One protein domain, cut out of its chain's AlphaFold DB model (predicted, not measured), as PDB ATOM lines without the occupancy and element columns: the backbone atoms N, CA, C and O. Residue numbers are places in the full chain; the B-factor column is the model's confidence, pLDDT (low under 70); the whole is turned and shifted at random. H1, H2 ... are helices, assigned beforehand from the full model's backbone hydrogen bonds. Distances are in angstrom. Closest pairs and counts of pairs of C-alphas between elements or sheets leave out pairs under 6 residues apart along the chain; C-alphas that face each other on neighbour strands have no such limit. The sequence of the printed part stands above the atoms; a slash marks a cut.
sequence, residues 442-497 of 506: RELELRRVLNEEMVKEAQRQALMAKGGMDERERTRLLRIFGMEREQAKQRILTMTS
ATOM      1  N   ARG A 442     -43.069  -7.072 -30.027       81.44
ATOM      2  CA  ARG A 442     -42.230  -6.242 -30.919       81.44
ATOM      3  C   ARG A 442     -43.017  -5.696 -32.112       81.44
ATOM      4  O   ARG A 442     -42.790  -4.562 -32.514       81.44
ATOM      5  N   GLU A 443     -43.965  -6.461 -32.653       84.44
ATOM      6  CA  GLU A 443     -44.837  -6.005 -33.741       84.44
ATOM      7  C   GLU A 443     -45.750  -4.843 -33.304       84.44
ATOM      8  O   GLU A 443     -45.865  -3.841 -34.009       84.44
ATOM      9  N   LEU A 444     -46.365  -4.938 -32.119       87.38
ATOM     10  CA  LEU A 444     -47.170  -3.853 -31.543       87.38
ATOM     11  C   LEU A 444     -46.324  -2.608 -31.240       87.38
ATOM     12  O   LEU A 444     -46.767  -1.487 -31.487       87.38
ATOM     13  N   GLU A 445     -45.099  -2.797 -30.751       87.25
ATOM     14  CA  GLU A 445     -44.158  -1.706 -30.501       87.25
ATOM     15  C   GLU A 445     -43.707  -1.036 -31.813       87.25
ATOM     16  O   GLU A 445     -43.702   0.189 -31.908       87.25
ATOM     17  N   LEU A 446     -43.430  -1.811 -32.868       89.94
ATOM     18  CA  LEU A 446     -43.105  -1.293 -34.201       89.94
ATOM     19  C   LEU A 446     -44.281  -0.509 -34.807       89.94
ATOM     20  O   LEU A 446     -44.086   0.601 -35.300       89.94
ATOM     21  N   ARG A 447     -45.511  -1.040 -34.720       91.12
ATOM     22  CA  ARG A 447     -46.742  -0.330 -35.125       91.12
ATOM     23  C   ARG A 447     -46.900   0.994 -34.367       91.12
ATOM     24  O   ARG A 447     -47.265   2.001 -34.967       91.12
ATOM     25  N   ARG A 448     -46.580   1.018 -33.067       92.88
ATOM     26  CA  ARG A 448     -46.574   2.245 -32.255       92.88
ATOM     27  C   ARG A 448     -45.526   3.250 -32.745       92.88
ATOM     28  O   ARG A 448     -45.880   4.407 -32.945       92.88
ATOM     29  N   VAL A 449     -44.280   2.832 -32.977       90.06
ATOM     30  CA  VAL A 449     -43.207   3.719 -33.472       90.06
ATOM     31  C   VAL A 449     -43.534   4.288 -34.856       90.06
ATOM     32  O   VAL A 449     -43.314   5.474 -35.094       90.06
ATOM     33  N   LEU A 450     -44.120   3.486 -35.751       91.31
ATOM     34  CA  LEU A 450     -44.580   3.953 -37.063       91.31
ATOM     35  C   LEU A 450     -45.683   5.019 -36.938       91.31
ATOM     36  O   LEU A 450     -45.602   6.049 -37.604       91.31
ATOM     37  N   ASN A 451     -46.656   4.828 -36.042       93.06
ATOM     38  CA  ASN A 451     -47.689   5.833 -35.773       93.06
ATOM     39  C   ASN A 451     -47.109   7.115 -35.141       93.06
ATOM     40  O   ASN A 451     -47.487   8.215 -35.545       93.06
ATOM     41  N   GLU A 452     -46.174   6.995 -34.188       94.31
ATOM     42  CA  GLU A 452     -45.469   8.138 -33.579       94.31
ATOM     43  C   GLU A 452     -44.735   8.976 -34.646       94.31
ATOM     44  O   GLU A 452     -44.830  10.205 -34.640       94.31
ATOM     45  N   GLU A 453     -44.050   8.338 -35.600       94.75
ATOM     46  CA  GLU A 453     -43.340   9.043 -36.676       94.75
ATOM     47  C   GLU A 453     -44.259   9.563 -37.790       94.75
ATOM     48  O   GLU A 453     -43.983  10.632 -38.330       94.75
ATOM     49  N   MET A 454     -45.379   8.896 -38.093       91.62
ATOM     50  CA  MET A 454     -46.409   9.440 -38.992       91.62
ATOM     51  C   MET A 454     -46.997  10.750 -38.453       91.62
ATOM     52  O   MET A 454     -47.148  11.711 -39.208       91.62
ATOM     53  N   VAL A 455     -47.290  10.820 -37.149       95.94
ATOM     54  CA  VAL A 455     -47.809  12.043 -36.511       95.94
ATOM     55  C   VAL A 455     -46.765  13.162 -36.542       95.94
ATOM     56  O   VAL A 455     -47.098  14.287 -36.916       95.94
ATOM     57  N   LYS A 456     -45.495  12.867 -36.227       95.62
ATOM     58  CA  LYS A 456     -44.404  13.851 -36.360       95.62
ATOM     59  C   LYS A 456     -44.243  14.324 -37.799       95.62
ATOM     60  O   LYS A 456     -44.101  15.515 -38.033       95.62
ATOM     61  N   GLU A 457     -44.282  13.425 -38.776       94.25
ATOM     62  CA  GLU A 457     -44.111  13.778 -40.184       94.25
ATOM     63  C   GLU A 457     -45.262  14.662 -40.698       94.25
ATOM     64  O   GLU A 457     -45.005  15.655 -41.379       94.25
ATOM     65  N   ALA A 458     -46.503  14.407 -40.274       93.62
ATOM     66  CA  ALA A 458     -47.629  15.311 -40.518       93.62
ATOM     67  C   ALA A 458     -47.431  16.691 -39.852       93.62
ATOM     68  O   ALA A 458     -47.712  17.718 -40.470       93.62
ATOM     69  N   GLN A 459     -46.886  16.746 -38.630       94.25
ATOM     70  CA  GLN A 459     -46.539  18.009 -37.959       94.25
ATOM     71  C   GLN A 459     -45.413  18.769 -38.684       94.25
ATOM     72  O   GLN A 459     -45.523  19.981 -38.866       94.25
ATOM     73  N   ARG A 460     -44.366  18.078 -39.160       94.25
ATOM     74  CA  ARG A 460     -43.291  18.663 -39.987       94.25
ATOM     75  C   ARG A 460     -43.859  19.267 -41.271       94.25
ATOM     76  O   ARG A 460     -43.518  20.394 -41.617       94.25
ATOM     77  N   GLN A 461     -44.760  18.556 -41.950       94.19
ATOM     78  CA  GLN A 461     -45.427  19.049 -43.159       94.19
ATOM     79  C   GLN A 461     -46.330  20.253 -42.862       94.19
ATOM     80  O   GLN A 461     -46.253  21.247 -43.578       94.19
ATOM     81  N   ALA A 462     -47.099  20.231 -41.770       94.12
ATOM     82  CA  ALA A 462     -47.914  21.368 -41.341       94.12
ATOM     83  C   ALA A 462     -47.072  22.606 -40.970       94.12
ATOM     84  O   ALA A 462     -47.472  23.729 -41.271       94.12
ATOM     85  N   LEU A 463     -45.894  22.424 -40.359       92.75
ATOM     86  CA  LEU A 463     -44.942  23.510 -40.096       92.75
ATOM     87  C   LEU A 463     -44.363  24.082 -41.396       92.75
ATOM     88  O   LEU A 463     -44.353  25.295 -41.567       92.75
ATOM     89  N   MET A 464     -43.958  23.226 -42.337       91.56
ATOM     90  CA  MET A 464     -43.441  23.639 -43.652       91.56
ATOM     91  C   MET A 464     -44.514  24.257 -44.569       91.56
ATOM     92  O   MET A 464     -44.166  24.971 -45.509       91.56
ATOM     93  N   ALA A 465     -45.798  23.985 -44.314       92.81
ATOM     94  CA  ALA A 465     -46.941  24.552 -45.034       92.81
ATOM     95  C   ALA A 465     -47.436  25.891 -44.451       92.81
ATOM     96  O   ALA A 465     -48.188  26.605 -45.117       92.81
ATOM     97  N   LYS A 466     -47.010  26.273 -43.238       90.12
ATOM     98  CA  LYS A 466     -47.245  27.618 -42.695       90.12
ATOM     99  C   LYS A 466     -46.332  28.624 -43.400       90.12
ATOM    100  O   LYS A 466     -45.207  28.871 -42.972       90.12
ATOM    101  N   GLY A 467     -46.834  29.206 -44.490       73.19
ATOM    102  CA  GLY A 467     -46.185  30.332 -45.164       73.19
ATOM    103  C   GLY A 467     -45.908  31.473 -44.180       73.19
ATOM    104  O   GLY A 467     -46.784  31.835 -43.397       73.19
ATOM    105  N   GLY A 468     -44.682  32.003 -44.204       86.06
ATOM    106  CA  GLY A 468     -44.194  32.997 -43.238       86.06
ATOM    107  C   GLY A 468     -42.881  32.631 -42.535       86.06
ATOM    108  O   GLY A 468     -42.357  33.459 -41.801       86.06
ATOM    109  N   MET A 469     -42.326  31.430 -42.755       92.00
ATOM    110  CA  MET A 469     -40.955  31.103 -42.333       92.00
ATOM    111  C   MET A 469     -39.913  31.687 -43.291       92.00
ATOM    112  O   MET A 469     -40.033  31.532 -44.508       92.00
ATOM    113  N   ASP A 470     -38.845  32.260 -42.737       94.00
ATOM    114  CA  ASP A 470     -37.672  32.694 -43.497       94.00
ATOM    115  C   ASP A 470     -36.948  31.499 -44.140       94.00
ATOM    116  O   ASP A 470     -36.782  30.444 -43.526       94.00
ATOM    117  N   GLU A 471     -36.402  31.667 -45.349       93.50
ATOM    118  CA  GLU A 471     -35.713  30.580 -46.073       93.50
ATOM    119  C   GLU A 471     -34.486  30.034 -45.301       93.50
ATOM    120  O   GLU A 471     -34.131  28.856 -45.409       93.50
ATOM    121  N   ARG A 472     -33.873  30.860 -44.437       93.12
ATOM    122  CA  ARG A 472     -32.821  30.441 -43.491       93.12
ATOM    123  C   ARG A 472     -33.354  29.491 -42.414       93.12
ATOM    124  O   ARG A 472     -32.710  28.485 -42.113       93.12
ATOM    125  N   GLU A 473     -34.523  29.784 -41.852       94.94
ATOM    126  CA  GLU A 473     -35.179  28.938 -40.850       94.94
ATOM    127  C   GLU A 473     -35.709  27.653 -41.479       94.94
ATOM    128  O   GLU A 473     -35.458  26.566 -40.962       94.94
ATOM    129  N   ARG A 474     -36.327  27.759 -42.656       93.81
ATOM    130  CA  ARG A 474     -36.753  26.631 -43.490       93.81
ATOM    131  C   ARG A 474     -35.595  25.672 -43.782       93.81
ATOM    132  O   ARG A 474     -35.724  24.466 -43.584       93.81
ATOM    133  N   THR A 475     -34.430  26.200 -44.163       94.00
ATOM    134  CA  THR A 475     -33.204  25.408 -44.380       94.00
ATOM    135  C   THR A 475     -32.708  24.744 -43.086       94.00
ATOM    136  O   THR A 475     -32.290  23.583 -43.100       94.00
ATOM    137  N   ARG A 476     -32.775  25.446 -41.945       96.06
ATOM    138  CA  ARG A 476     -32.425  24.902 -40.621       96.06
ATOM    139  C   ARG A 476     -33.368  23.765 -40.209       96.06
ATOM    140  O   ARG A 476     -32.889  22.721 -39.769       96.06
ATOM    141  N   LEU A 477     -34.676  23.936 -40.396       95.00
ATOM    142  CA  LEU A 477     -35.700  22.935 -40.093       95.00
ATOM    143  C   LEU A 477     -35.576  21.706 -40.995       95.00
ATOM    144  O   LEU A 477     -35.561  20.591 -40.483       95.00
ATOM    145  N   LEU A 478     -35.360  21.879 -42.303       94.88
ATOM    146  CA  LEU A 478     -35.085  20.766 -43.223       94.88
ATOM    147  C   LEU A 478     -33.867  19.932 -42.789       94.88
ATOM    148  O   LEU A 478     -33.906  18.704 -42.882       94.88
ATOM    149  N   ARG A 479     -32.809  20.565 -42.258       95.75
ATOM    150  CA  ARG A 479     -31.652  19.846 -41.694       95.75
ATOM    151  C   ARG A 479     -32.013  19.076 -40.419       95.75
ATOM    152  O   ARG A 479     -31.602  17.928 -40.285       95.75
ATOM    153  N   ILE A 480     -32.779  19.678 -39.505       94.56
ATOM    154  CA  ILE A 480     -33.231  19.031 -38.259       94.56
ATOM    155  C   ILE A 480     -34.130  17.827 -38.578       94.56
ATOM    156  O   ILE A 480     -33.827  16.711 -38.162       94.56
ATOM    157  N   PHE A 481     -35.153  18.017 -39.410       96.75
ATOM    158  CA  PHE A 481     -36.060  16.960 -39.857       96.75
ATOM    159  C   PHE A 481     -35.334  15.845 -40.629       96.75
ATOM    160  O   PHE A 481     -35.708  14.680 -40.521       96.75
ATOM    161  N   GLY A 482     -34.267  16.170 -41.369       94.44
ATOM    162  CA  GLY A 482     -33.389  15.175 -41.989       94.44
ATOM    163  C   GLY A 482     -32.692  14.269 -40.966       94.44
ATOM    164  O   GLY A 482     -32.696  13.050 -41.130       94.44
ATOM    165  N   MET A 483     -32.152  14.845 -39.885       95.31
ATOM    166  CA  MET A 483     -31.542  14.074 -38.792       95.31
ATOM    167  C   MET A 483     -32.581  13.232 -38.038       95.31
ATOM    168  O   MET A 483     -32.340  12.052 -37.795       95.31
ATOM    169  N   GLU A 484     -33.751  13.797 -37.726       93.88
ATOM    170  CA  GLU A 484     -34.848  13.064 -37.079       93.88
ATOM    171  C   GLU A 484     -35.323  11.868 -37.915       93.88
ATOM    172  O   GLU A 484     -35.514  10.781 -37.375       93.88
ATOM    173  N   ARG A 485     -35.486  12.036 -39.236       94.31
ATOM    174  CA  ARG A 485     -35.904  10.946 -40.133       94.31
ATOM    175  C   ARG A 485     -34.871   9.819 -40.201       94.31
ATOM    176  O   ARG A 485     -35.267   8.657 -40.231       94.31
ATOM    177  N   GLU A 486     -33.571  10.119 -40.189       93.75
ATOM    178  CA  GLU A 486     -32.538   9.075 -40.110       93.75
ATOM    179  C   GLU A 486     -32.504   8.391 -38.733       93.75
ATOM    180  O   GLU A 486     -32.381   7.170 -38.679       93.75
ATOM    181  N   GLN A 487     -32.715   9.113 -37.625       92.69
ATOM    182  CA  GLN A 487     -32.866   8.500 -36.293       92.69
ATOM    183  C   GLN A 487     -34.101   7.583 -36.215       92.69
ATOM    184  O   GLN A 487     -34.012   6.454 -35.734       92.69
ATOM    185  N   ALA A 488     -35.243   8.029 -36.743       90.94
ATOM    186  CA  ALA A 488     -36.471   7.241 -36.847       90.94
ATOM    187  C   ALA A 488     -36.262   5.967 -37.684       90.94
ATOM    188  O   ALA A 488     -36.616   4.865 -37.260       90.94
ATOM    189  N   LYS A 489     -35.619   6.106 -38.847       92.88
ATOM    190  CA  LYS A 489     -35.233   5.006 -39.737       92.88
ATOM    191  C   LYS A 489     -34.274   4.026 -39.058       92.88
ATOM    192  O   LYS A 489     -34.470   2.823 -39.196       92.88
ATOM    193  N   GLN A 490     -33.295   4.501 -38.285       91.50
ATOM    194  CA  GLN A 490     -32.415   3.646 -37.479       91.50
ATOM    195  C   GLN A 490     -33.188   2.896 -36.383       91.50
ATOM    196  O   GLN A 490     -32.985   1.695 -36.236       91.50
ATOM    197  N   ARG A 491     -34.119   3.550 -35.673       89.50
ATOM    198  CA  ARG A 491     -34.985   2.911 -34.660       89.50
ATOM    199  C   ARG A 491     -35.873   1.820 -35.274       89.50
ATOM    200  O   ARG A 491     -35.976   0.728 -34.728       89.50
ATOM    201  N   ILE A 492     -36.464   2.079 -36.440       89.94
ATOM    202  CA  ILE A 492     -37.235   1.079 -37.199       89.94
ATOM    203  C   ILE A 492     -36.323  -0.068 -37.669       89.94
ATOM    204  O   ILE A 492     -36.709  -1.238 -37.589       89.94
ATOM    205  N   LEU A 493     -35.102   0.239 -38.119       89.81
ATOM    206  CA  LEU A 493     -34.132  -0.760 -38.569       89.81
ATOM    207  C   LEU A 493     -33.669  -1.671 -37.425       89.81
ATOM    208  O   LEU A 493     -33.596  -2.872 -37.637       89.81
ATOM    209  N   THR A 494     -33.390  -1.155 -36.223       87.00
ATOM    210  CA  THR A 494     -32.965  -1.997 -35.086       87.00
ATOM    211  C   THR A 494     -34.094  -2.889 -34.578       87.00
ATOM    212  O   THR A 494     -33.866  -4.056 -34.259       87.00
ATOM    213  N   MET A 495     -35.334  -2.390 -34.568       84.06
ATOM    214  CA  MET A 495     -36.496  -3.209 -34.221       84.06
ATOM    215  C   MET A 495     -36.739  -4.323 -35.250       84.06
ATOM    216  O   MET A 495     -36.988  -5.463 -34.859       84.06
ATOM    217  N   THR A 496     -36.614  -4.033 -36.551       83.38
ATOM    218  CA  THR A 496     -36.839  -5.021 -37.625       83.38
ATOM    219  C   THR A 496     -35.660  -5.975 -37.846       83.38
ATOM    220  O   THR A 496     -35.888  -7.157 -38.089       83.38
ATOM    221  N   SER A 497     -34.405  -5.540 -37.682       75.12
ATOM    222  CA  SER A 497     -33.230  -6.424 -37.772       75.12
ATOM    223  C   SER A 497     -33.156  -7.426 -36.616       75.12
ATOM    224  O   SER A 497     -32.650  -8.530 -36.803       75.12
TER     225      SER A 497
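This is residues 442 to 497 of the 506 residues of an uncharacterized protein of Chlamydomonas eustigma (UniProt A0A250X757). A long helical hairpin: H1 runs along most of the rod, a tight link of 5 residues follows, and H2 folds back side by side with it, running the opposite way at a shallow tilt of 9 degrees. The printed part has 56 residues with two named helices, H1 then H2, and no named strand; the class is all helix. The whole is loose, with a radius of gyration of the C-alphas of 13.5 A, and is a rod spanning 41 by 16 by 7 A.

H1, residues 442 to 465, begins at C-alpha 442 (-42.230, -6.242, -30.919) and is 34.2 A long from first to last C-alpha. H2, residues 471 to 497, is 38.0 A long and ends at C-alpha 497 (-33.230, -6.424, -37.772).

H1 and H2 form a helical hairpin and touch, the closest C-alphas being those of Leu 446 and Met 495, 6.9 A apart. They run opposite ways at a shallow tilt of 9 degrees, 11.6 A from centre to centre. In H1 and H2 every O i to N i+4 pair is within hydrogen-bond range.

The C-alphas farthest apart, those of Gly 468 and Ser 497, are 41.3 A apart. The printed part has no cut, and its one link, H1 to H2, is tight. The mean pLDDT of the printed part is 91.4, and no printed residue is under 70.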